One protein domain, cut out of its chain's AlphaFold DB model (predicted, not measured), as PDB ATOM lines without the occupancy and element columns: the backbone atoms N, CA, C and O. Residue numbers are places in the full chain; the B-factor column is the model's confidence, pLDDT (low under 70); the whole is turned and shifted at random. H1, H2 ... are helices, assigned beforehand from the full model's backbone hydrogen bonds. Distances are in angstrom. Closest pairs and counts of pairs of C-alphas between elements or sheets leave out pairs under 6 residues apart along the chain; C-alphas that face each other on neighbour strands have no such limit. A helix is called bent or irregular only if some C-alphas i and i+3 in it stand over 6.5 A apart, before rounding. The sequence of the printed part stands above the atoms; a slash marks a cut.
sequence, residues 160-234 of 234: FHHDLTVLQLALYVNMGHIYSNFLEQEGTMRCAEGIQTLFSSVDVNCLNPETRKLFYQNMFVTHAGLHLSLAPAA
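This is residues 160 to 234 of the 234 residues of the protein "Hypothetical protein" of Amphora coffeiformis (UniProt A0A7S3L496). The model shows a helical hairpin, H1 and H2 side by side, with a third helix, H3, crossing over one side of the pair at a slant, the three helix centres making a triangle. After H3, residues 224 to 228 loop round at the end where H1 turns into H2, and residues 229 to 234 fold back in the opening between H1 and H3. The printed part has 75 residues with three named helices, in the order H1, H2, H3, and no named strand; the class is all helix. The whole is compact, with a radius of gyration of the C-alphas of 11.7 A, and elongated in outline, spanning 33 by 21 by 19 A.

The longest helix is H1, residues 162 to 181, which runs 29.0 A from C-alpha 162 at (-23.261, 0.357, 41.534) to C-alpha 181 at (-18.388, 27.995, 34.239). H2, residues 185 to 201, is 24.5 A long. H3, residues 209 to 223, measures 22.8 A and ends with C-alpha 223 at (-33.473, 25.602, 42.481). H3 is neither bent nor irregular, but only just: C-alphas 220 and 223 are 6.3 A apart.

H1 and H2 form a helical hairpin, two helices in succession that touch and run opposite ways, at a shallow tilt of 20 degrees. Their closest C-alphas are those of Gly 176 and Thr 188, 4.6 A apart, and their centres are 9.1 A apart. H3 touches H2, of which residues 192 to 196 alone take part; the closest C-alphas are those of Ala 192 and Met 219, 6.6 A apart. H2 and H3 run opposite ways at a steep tilt of 46 degrees. H1 and H3 only just touch, with 3 pairs of C-alphas within 8 A, through residues 169 to 173 of H1 and 215 to 218 of H3 alone. Their closest C-alphas are those of Val 173 and Asn 218, 7.2 A apart, and they run the same way at a steep tilt of 39 degrees. The helix packing is mostly crossed, steep tilts outnumbering shallow ones, but only just: of the 3 touching pairs, 1 is at a shallow tilt. Each O i to N i+4 pair is within hydrogen-bond range in H1 and H2, and 9 of 11 are in H3.

The two C-alphas farthest apart are those of His 161 and Leu 226, at 36.3 A. The printed part runs from 160 to 234, the chain's last residue, and has no cut. The link from H1 to H2 is tight, with 3 residues, and the link from H2 to H3 is short, with 7. The mean pLDDT of the printed part is 81.8; residue 160, residues 220 to 228, residue 230 and residues 233 to 234 are under 70.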
ATOM      1  N   PHE A 160     -26.671  -3.704  36.459       53.34
ATOM      2  CA  PHE A 160     -26.049  -2.395  36.633       53.34
ATOM      3  C   PHE A 160     -25.199  -2.402  37.904       53.34
ATOM      4  O   PHE A 160     -25.713  -2.401  39.027       53.34
ATOM      5  N   HIS A 161     -23.883  -2.420  37.711       75.00
ATOM      6  CA  HIS A 161     -22.929  -2.294  38.788       75.00
ATOM      7  C   HIS A 161     -23.084  -0.901  39.394       75.00
ATOM      8  O   HIS A 161     -23.041   0.110  38.693       75.00
ATOM      9  N   HIS A 162     -23.253  -0.858  40.716       78.19
ATOM     10  CA  HIS A 162     -23.261   0.357  41.534       78.19
ATOM     11  C   HIS A 162     -22.183   1.373  41.099       78.19
ATOM     12  O   HIS A 162     -22.404   2.585  41.079       78.19
ATOM     13  N   ASP A 163     -21.039   0.848  40.676       80.88
ATOM     14  CA  ASP A 163     -19.868   1.571  40.207       80.88
ATOM     15  C   ASP A 163     -20.090   2.373  38.914       80.88
ATOM     16  O   ASP A 163     -19.615   3.509  38.808       80.88
ATOM     17  N   LEU A 164     -20.851   1.840  37.952       84.94
ATOM     18  CA  LEU A 164     -21.200   2.563  36.726       84.94
ATOM     19  C   LEU A 164     -22.118   3.738  37.023       84.94
ATOM     20  O   LEU A 164     -21.934   4.818  36.461       84.94
ATOM     21  N   THR A 165     -23.077   3.573  37.931       86.12
ATOM     22  CA  THR A 165     -23.946   4.696  38.280       86.12
ATOM     23  C   THR A 165     -23.187   5.793  39.018       86.12
ATOM     24  O   THR A 165     -23.396   6.978  38.760       86.12
ATOM     25  N   VAL A 166     -22.250   5.418  39.891       86.12
ATOM     26  CA  VAL A 166     -21.317   6.370  40.505       86.12
ATOM     27  C   VAL A 166     -20.517   7.121  39.437       86.12
ATOM     28  O   VAL A 166     -20.400   8.345  39.521       86.12
ATOM     29  N   LEU A 167     -20.003   6.419  38.420       89.00
ATOM     30  CA  LEU A 167     -19.274   7.028  37.304       89.00
ATOM     31  C   LEU A 167     -20.150   8.018  36.525       89.00
ATOM     32  O   LEU A 167     -19.723   9.139  36.255       89.00
ATOM     33  N   GLN A 168     -21.382   7.631  36.196       92.00
ATOM     34  CA  GLN A 168     -22.335   8.488  35.491       92.00
ATOM     35  C   GLN A 168     -22.671   9.752  36.300       92.00
ATOM     36  O   GLN A 168     -22.658  10.857  35.757       92.00
ATOM     37  N   LEU A 169     -22.913   9.615  37.609       89.94
ATOM     38  CA  LEU A 169     -23.132  10.757  38.500       89.94
ATOM     39  C   LEU A 169     -21.913  11.690  38.519       89.94
ATOM     40  O   LEU A 169     -22.059  12.907  38.395       89.94
ATOM     41  N   ALA A 170     -20.706  11.132  38.626       90.50
ATOM     42  CA  ALA A 170     -19.468  11.906  38.619       90.50
ATOM     43  C   ALA A 170     -19.245  12.646  37.287       90.50
ATOM     44  O   ALA A 170     -18.826  13.807  37.288       90.50
ATOM     45  N   LEU A 171     -19.566  12.007  36.155       94.19
ATOM     46  CA  LEU A 171     -19.539  12.626  34.829       94.19
ATOM     47  C   LEU A 171     -20.491  13.820  34.759       94.19
ATOM     48  O   LEU A 171     -20.041  14.918  34.437       94.19
ATOM     49  N   TYR A 172     -21.764  13.651  35.128       94.31
ATOM     50  CA  TYR A 172     -22.726  14.755  35.084       94.31
ATOM     51  C   TYR A 172     -22.323  15.927  35.975       94.31
ATOM     52  O   TYR A 172     -22.426  17.076  35.545       94.31
ATOM     53  N   VAL A 173     -21.827  15.666  37.187       92.31
ATOM     54  CA  VAL A 173     -21.365  16.737  38.082       92.31
ATOM     55  C   VAL A 173     -20.201  17.505  37.455       92.31
ATOM     56  O   VAL A 173     -20.224  18.736  37.399       92.31
ATOM     57  N   ASN A 174     -19.193  16.802  36.936       94.38
ATOM     58  CA  ASN A 174     -18.019  17.452  36.362       94.38
ATOM     59  C   ASN A 174     -18.322  18.174  35.045       94.38
ATOM     60  O   ASN A 174     -17.827  19.283  34.849       94.38
ATOM     61  N   MET A 175     -19.138  17.590  34.166       95.94
ATOM     62  CA  MET A 175     -19.589  18.238  32.930       95.94
ATOM     63  C   MET A 175     -20.441  19.467  33.240       95.94
ATOM     64  O   MET A 175     -20.184  20.540  32.700       95.94
ATOM     65  N   GLY A 176     -21.397  19.347  34.163       93.56
ATOM     66  CA  GLY A 176     -22.256  20.453  34.568       93.56
ATOM     67  C   GLY A 176     -21.480  21.592  35.236       93.56
ATOM     68  O   GLY A 176     -21.781  22.754  34.976       93.56
ATOM     69  N   HIS A 177     -20.418  21.299  35.996       92.00
ATOM     70  CA  HIS A 177     -19.502  22.337  36.480       92.00
ATOM     71  C   HIS A 177     -18.838  23.087  35.318       92.00
ATOM     72  O   HIS A 177     -18.860  24.318  35.300       92.00
ATOM     73  N   ILE A 178     -18.313  22.375  34.312       94.88
ATOM     74  CA  ILE A 178     -17.718  23.019  33.132       94.88
ATOM     75  C   ILE A 178     -18.764  23.869  32.402       94.88
ATOM     76  O   ILE A 178     -18.502  25.045  32.154       94.88
ATOM     77  N   TYR A 179     -19.950  23.327  32.110       95.00
ATOM     78  CA  TYR A 179     -21.030  24.072  31.459       95.00
ATOM     79  C   TYR A 179     -21.404  25.339  32.231       95.00
ATOM     80  O   TYR A 179     -21.471  26.420  31.643       95.00
ATOM     81  N   SER A 180     -21.553  25.239  33.554       91.38
ATOM     82  CA  SER A 180     -21.882  26.387  34.399       91.38
ATOM     83  C   SER A 180     -20.796  27.467  34.371       91.38
ATOM     84  O   SER A 180     -21.110  28.654  34.294       91.38
ATOM     85  N   ASN A 181     -19.519  27.073  34.328       90.75
ATOM     86  CA  ASN A 181     -18.388  27.995  34.239       90.75
ATOM     87  C   ASN A 181     -18.351  28.764  32.902       90.75
ATOM     88  O   ASN A 181     -17.832  29.879  32.848       90.75
ATOM     89  N   PHE A 182     -18.923  28.200  31.835       92.56
ATOM     90  CA  PHE A 182     -19.080  28.860  30.532       92.56
ATOM     91  C   PHE A 182     -20.472  29.465  30.305       92.56
ATOM     92  O   PHE A 182     -20.753  29.928  29.202       92.56
ATOM     93  N   LEU A 183     -21.323  29.510  31.339       90.56
ATOM     94  CA  LEU A 183     -22.701  30.011  31.266       90.56
ATOM     95  C   LEU A 183     -23.580  29.255  30.253       90.56
ATOM     96  O   LEU A 183     -24.565  29.792  29.746       90.56
ATOM     97  N   GLU A 184     -23.247  27.997  29.966       93.31
ATOM     98  CA  GLU A 184     -24.028  27.141  29.078       93.31
ATOM     99  C   GLU A 184     -25.192  26.522  29.864       93.31
ATOM    100  O   GLU A 184     -25.110  25.428  30.434       93.31
ATOM    101  N   GLN A 185     -26.288  27.277  29.946       91.12
ATOM    102  CA  GLN A 185     -27.432  26.941  30.793       91.12
ATOM    103  C   GLN A 185     -28.083  25.608  30.408       91.12
ATOM    104  O   GLN A 185     -28.404  24.816  31.289       91.12
ATOM    105  N   GLU A 186     -28.257  25.345  29.111       93.88
ATOM    106  CA  GLU A 186     -28.891  24.111  28.634       93.88
ATOM    107  C   GLU A 186     -28.074  22.869  29.019       93.88
ATOM    108  O   GLU A 186     -28.625  21.919  29.573       93.88
ATOM    109  N   GLY A 187     -26.753  22.898  28.802       93.69
ATOM    110  CA  GLY A 187     -25.854  21.815  29.210       93.69
ATOM    111  C   GLY A 187     -25.874  21.593  30.724       93.69
ATOM    112  O   GLY A 187     -26.000  20.461  31.188       93.69
ATOM    113  N   THR A 188     -25.855  22.679  31.500       91.88
ATOM    114  CA  THR A 188     -25.941  22.618  32.967       91.88
ATOM    115  C   THR A 188     -27.253  21.979  33.436       91.88
ATOM    116  O   THR A 188     -27.236  21.110  34.307       91.88
ATOM    117  N   MET A 189     -28.385  22.372  32.839       90.38
ATOM    118  CA  MET A 189     -29.705  21.813  33.148       90.38
ATOM    119  C   MET A 189     -29.790  20.329  32.801       90.38
ATOM    120  O   MET A 189     -30.228  19.541  33.632       90.38
ATOM    121  N   ARG A 190     -29.290  19.930  31.629       94.44
ATOM    122  CA  ARG A 190     -29.252  18.521  31.217       94.44
ATOM    123  C   ARG A 190     -28.443  17.666  32.195       94.44
ATOM    124  O   ARG A 190     -28.870  16.574  32.557       94.44
ATOM    125  N   CYS A 191     -27.296  18.166  32.663       93.81
ATOM    126  CA  CYS A 191     -26.513  17.483  33.691       93.81
ATOM    127  C   CYS A 191     -27.272  17.380  35.022       93.81
ATOM    128  O   CYS A 191     -27.252  16.325  35.650       93.81
ATOM    129  N   ALA A 192     -27.967  18.440  35.445       90.62
ATOM    130  CA  ALA A 192     -28.776  18.424  36.662       90.62
ATOM    131  C   ALA A 192     -29.935  17.414  36.582       90.62
ATOM    132  O   ALA A 192     -30.129  16.633  37.513       90.62
ATOM    133  N   GLU A 193     -30.666  17.382  35.467       91.88
ATOM    134  CA  GLU A 193     -31.730  16.405  35.202       91.88
ATOM    135  C   GLU A 193     -31.190  14.969  35.185       91.88
ATOM    136  O   GLU A 193     -31.796  14.067  35.769       91.88
ATOM    137  N   GLY A 194     -30.014  14.759  34.585       92.00
ATOM    138  CA  GLY A 194     -29.312  13.476  34.596       92.00
ATOM    139  C   GLY A 194     -28.964  13.012  36.012       92.00
ATOM    140  O   GLY A 194     -29.251  11.869  36.369       92.00
ATOM    141  N   ILE A 195     -28.434  13.911  36.853       90.44
ATOM    142  CA  ILE A 195     -28.170  13.624  38.271       90.44
ATOM    143  C   ILE A 195     -29.471  13.243  38.979       90.44
ATOM    144  O   ILE A 195     -29.509  12.208  39.633       90.44
ATOM    145  N   GLN A 196     -30.544  14.028  38.832       90.06
ATOM    146  CA  GLN A 196     -31.831  13.748  39.482       90.06
ATOM    147  C   GLN A 196     -32.422  12.397  39.055       90.06
ATOM    148  O   GLN A 196     -32.924  11.648  39.896       90.06
ATOM    149  N   THR A 197     -32.331  12.073  37.765       90.44
ATOM    150  CA  THR A 197     -32.834  10.816  37.198       90.44
ATOM    151  C   THR A 197     -32.080   9.618  37.768       90.44
ATOM    152  O   THR A 197     -32.708   8.702  38.295       90.44
ATOM    153  N   LEU A 198     -30.743   9.654  37.744       88.38
ATOM    154  CA  LEU A 198     -29.905   8.588  38.307       88.38
ATOM    155  C   LEU A 198     -30.077   8.452  39.818       88.38
ATOM    156  O   LEU A 198     -30.135   7.354  40.356       88.38
ATOM    157  N   PHE A 199     -30.188   9.571  40.524       85.06
ATOM    158  CA  PHE A 199     -30.359   9.544  41.969       85.06
ATOM    159  C   PHE A 199     -31.710   8.948  42.385       85.06
ATOM    160  O   PHE A 199     -31.820   8.355  43.454       85.06
ATOM    161  N   SER A 200     -32.727   9.080  41.529       86.56
ATOM    162  CA  SER A 200     -34.050   8.489  41.744       86.56
ATOM    163  C   SER A 200     -34.101   6.994  41.411       86.56
ATOM    164  O   SER A 200     -34.992   6.305  41.900       86.56
ATOM    165  N   SER A 201     -33.182   6.490  40.580       84.69
ATOM    166  CA  SER A 201     -33.136   5.076  40.182       84.69
ATOM    167  C   SER A 201     -32.245   4.207  41.074       84.69
ATOM    168  O   SER A 201     -32.414   2.990  41.101       84.69
ATOM    169  N   VAL A 202     -31.314   4.807  41.819       83.00
ATOM    170  CA  VAL A 202     -30.355   4.096  42.678       83.00
ATOM    171  C   VAL A 202     -30.877   3.979  44.103       83.00
ATOM    172  O   VAL A 202     -31.392   4.945  44.666       83.00
ATOM    173  N   ASP A 203     -30.642   2.832  44.752       84.69
ATOM    174  CA  ASP A 203     -30.729   2.770  46.212       84.69
ATOM    175  C   ASP A 203     -29.596   3.605  46.820       84.69
ATOM    176  O   ASP A 203     -28.451   3.175  46.971       84.69
ATOM    177  N   VAL A 204     -29.926   4.849  47.158       77.19
ATOM    178  CA  VAL A 204     -29.006   5.848  47.709       77.19
ATOM    179  C   VAL A 204     -28.342   5.368  49.011       77.19
ATOM    180  O   VAL A 204     -27.322   5.915  49.431       77.19
ATOM    181  N   ASN A 205     -28.892   4.349  49.678       80.38
ATOM    182  CA  ASN A 205     -28.280   3.759  50.866       80.38
ATOM    183  C   ASN A 205     -27.067   2.881  50.544       80.38
ATOM    184  O   ASN A 205     -26.247   2.657  51.431       80.38
ATOM    185  N   CYS A 206     -26.922   2.436  49.295       80.00
ATOM    186  CA  CYS A 206     -25.737   1.723  48.831       80.00
ATOM    187  C   CYS A 206     -24.544   2.660  48.603       80.00
ATOM    188  O   CYS A 206     -23.405   2.204  48.609       80.00
ATOM    189  N   LEU A 207     -24.780   3.965  48.419       78.25
ATOM    190  CA  LEU A 207     -23.701   4.939  48.274       78.25
ATOM    191  C   LEU A 207     -23.017   5.182  49.622       78.25
ATOM    192  O   LEU A 207     -23.668   5.361  50.654       78.25
ATOM    193  N   ASN A 208     -21.690   5.311  49.584       80.00
ATOM    194  CA  ASN A 208     -20.918   5.887  50.683       80.00
ATOM    195  C   ASN A 208     -21.579   7.213  51.149       80.00
ATOM    196  O   ASN A 208     -21.899   8.056  50.303       80.00
ATOM    197  N   PRO A 209     -21.769   7.439  52.468       81.44
ATOM    198  CA  PRO A 209     -22.343   8.673  53.007       81.44
ATOM    199  C   PRO A 209     -21.729   9.980  52.478       81.44
ATOM    200  O   PRO A 209     -22.471  10.931  52.233       81.44
ATOM    201  N   GLU A 210     -20.412  10.030  52.267       78.69
ATOM    202  CA  GLU A 210     -19.704  11.206  51.741       78.69
ATOM    203  C   GLU A 210     -20.005  11.435  50.258       78.69
ATOM    204  O   GLU A 210     -20.363  12.542  49.854       78.69
ATOM    205  N   THR A 211     -19.965  10.371  49.456       76.12
ATOM    206  CA  THR A 211     -20.371  10.389  48.044       76.12
ATOM    207  C   THR A 211     -21.813  10.880  47.906       76.12
ATOM    208  O   THR A 211     -22.118  11.779  47.124       76.12
ATOM    209  N   ARG A 212     -22.706  10.329  48.731       82.12
ATOM    210  CA  ARG A 212     -24.114  10.718  48.793       82.12
ATOM    211  C   ARG A 212     -24.277  12.200  49.128       82.12
ATOM    212  O   ARG A 212     -25.067  12.883  48.482       82.12
ATOM    213  N   LYS A 213     -23.533  12.711  50.113       82.56
ATOM    214  CA  LYS A 213     -23.560  14.126  50.507       82.56
ATOM    215  C   LYS A 213     -23.117  15.045  49.364       82.56
ATOM    216  O   LYS A 213     -23.785  16.050  49.124       82.56
ATOM    217  N   LEU A 214     -22.049  14.690  48.650       77.25
ATOM    218  CA  LEU A 214     -21.540  15.460  47.509       77.25
ATOM    219  C   LEU A 214     -22.581  15.563  46.386       77.25
ATOM    220  O   LEU A 214     -22.841  16.652  45.868       77.25
ATOM    221  N   PHE A 215     -23.222  14.448  46.030       77.88
ATOM    222  CA  PHE A 215     -24.251  14.446  44.989       77.88
ATOM    223  C   PHE A 215     -25.519  15.189  45.416       77.88
ATOM    224  O   PHE A 215     -26.058  15.975  44.635       77.88
ATOM    225  N   TYR A 216     -25.943  15.044  46.676       82.56
ATOM    226  CA  TYR A 216     -27.077  15.799  47.208       82.56
ATOM    227  C   TYR A 216     -26.860  17.314  47.150       82.56
ATOM    228  O   TYR A 216     -27.775  18.050  46.780       82.56
ATOM    229  N   GLN A 217     -25.662  17.799  47.488       80.06
ATOM    230  CA  GLN A 217     -25.356  19.230  47.411       80.06
ATOM    231  C   GLN A 217     -25.509  19.762  45.979       80.06
ATOM    232  O   GLN A 217     -26.102  20.819  45.784       80.06
ATOM    233  N   ASN A 218     -25.064  19.002  44.977       76.00
ATOM    234  CA  ASN A 218     -25.200  19.384  43.572       76.00
ATOM    235  C   ASN A 218     -26.651  19.354  43.065       76.00
ATOM    236  O   ASN A 218     -27.024  20.196  42.249       76.00
ATOM    237  N   MET A 219     -27.500  18.459  43.580       75.56
ATOM    238  CA  MET A 219     -28.925  18.445  43.229       75.56
ATOM    239  C   MET A 219     -29.654  19.706  43.701       75.56
ATOM    240  O   MET A 219     -30.398  20.306  42.931       75.56
ATOM    241  N   PHE A 220     -29.453  20.129  44.952       68.69
ATOM    242  CA  PHE A 220     -30.290  21.169  45.563       68.69
ATOM    243  C   PHE A 220     -29.851  22.608  45.274       68.69
ATOM    244  O   PHE A 220     -30.655  23.529  45.422       68.69
ATOM    245  N   VAL A 221     -28.619  22.826  44.809       65.69
ATOM    246  CA  VAL A 221     -28.149  24.165  44.406       65.69
ATOM    247  C   VAL A 221     -28.883  24.672  43.151       65.69
ATOM    248  O   VAL A 221     -28.945  25.877  42.910       65.69
ATOM    249  N   THR A 222     -29.537  23.785  42.392       55.50
ATOM    250  CA  THR A 222     -30.166  24.134  41.109       55.50
ATOM    251  C   THR A 222     -31.474  24.941  41.210       55.50
ATOM    252  O   THR A 222     -31.885  25.577  40.242       55.50
ATOM    253  N   HIS A 223     -32.127  25.012  42.375       55.66
ATOM    254  CA  HIS A 223     -33.473  25.602  42.481       55.66
ATOM    255  C   HIS A 223     -33.535  27.091  42.877       55.66
ATOM    256  O   HIS A 223     -34.625  27.658  42.926       55.66
ATOM    257  N   ALA A 224     -32.405  27.763  43.127       56.38
ATOM    258  CA  ALA A 224     -32.404  29.126  43.681       56.38
ATOM    259  C   ALA A 224     -32.495  30.275  42.646       56.38
ATOM    260  O   ALA A 224     -32.397  31.442  43.018       56.38
ATOM    261  N   GLY A 225     -32.681  29.980  41.355       56.28
ATOM    262  CA  GLY A 225     -33.100  30.958  40.337       56.28
ATOM    263  C   GLY A 225     -32.117  32.078  39.957       56.28
ATOM    264  O   GLY A 225     -32.446  32.858  39.069       56.28
ATOM    265  N   LEU A 226     -30.932  32.178  40.573       58.50
ATOM    266  CA  LEU A 226     -30.023  33.311  40.335       58.50
ATOM    267  C   LEU A 226     -28.671  32.972  39.701       58.50
ATOM    268  O   LEU A 226     -28.068  33.866  39.126       58.50
ATOM    269  N   HIS A 227     -28.213  31.723  39.725       63.75
ATOM    270  CA  HIS A 227     -27.119  31.220  38.884       63.75
ATOM    271  C   HIS A 227     -26.953  29.729  39.188       63.75
ATOM    272  O   HIS A 227     -26.735  29.360  40.340       63.75
ATOM    273  N   LEU A 228     -27.075  28.868  38.179       66.06
ATOM    274  CA  LEU A 228     -26.809  27.439  38.334       66.06
ATOM    275  C   LEU A 228     -25.295  27.247  38.357       66.06
ATOM    276  O   LEU A 228     -24.646  27.451  37.338       66.06
ATOM    277  N   SER A 229     -24.737  26.896  39.511       73.25
ATOM    278  CA  SER A 229     -23.327  26.538  39.650       73.25
ATOM    279  C   SER A 229     -23.250  25.186  40.340       73.25
ATOM    280  O   SER A 229     -23.711  25.051  41.473       73.25
ATOM    281  N   LEU A 230     -22.725  24.178  39.645       69.31
ATOM    282  CA  LEU A 230     -22.455  22.869  40.240       69.31
ATOM    283  C   LEU A 230     -21.030  22.863  40.776       69.31
ATOM    284  O   LEU A 230     -20.129  23.364  40.118       69.31
ATOM    285  N   ALA A 231     -20.803  22.283  41.947       74.81
ATOM    286  CA  ALA A 231     -19.450  22.065  42.437       74.81
ATOM    287  C   ALA A 231     -18.837  20.851  41.717       74.81
ATOM    288  O   ALA A 231     -19.536  19.854  41.534       74.81
ATOM    289  N   PRO A 232     -17.549  20.877  41.329       72.69
ATOM    290  CA  PRO A 232     -16.906  19.711  40.731       72.69
ATOM    291  C   PRO A 232     -16.877  18.536  41.721       72.69
ATOM    292  O   PRO A 232     -16.728  18.740  42.925       72.69
ATOM    293  N   ALA A 233     -16.943  17.302  41.218       56.62
ATOM    294  CA  ALA A 233     -16.847  16.073  42.016       56.62
ATOM    295  C   ALA A 233     -15.392  15.703  42.388       56.62
ATOM    296  O   ALA A 233     -15.088  14.535  42.629       56.62
ATOM    297  N   ALA A 234     -14.484  16.682  42.348       55.53
ATOM    298  CA  ALA A 234     -13.039  16.495  42.464       55.53
ATOM    299  C   ALA A 234     -12.557  16.388  43.909       55.53
ATOM    300  O   ALA A 234     -13.226  16.925  44.816       55.53
TER     301      ALA A 234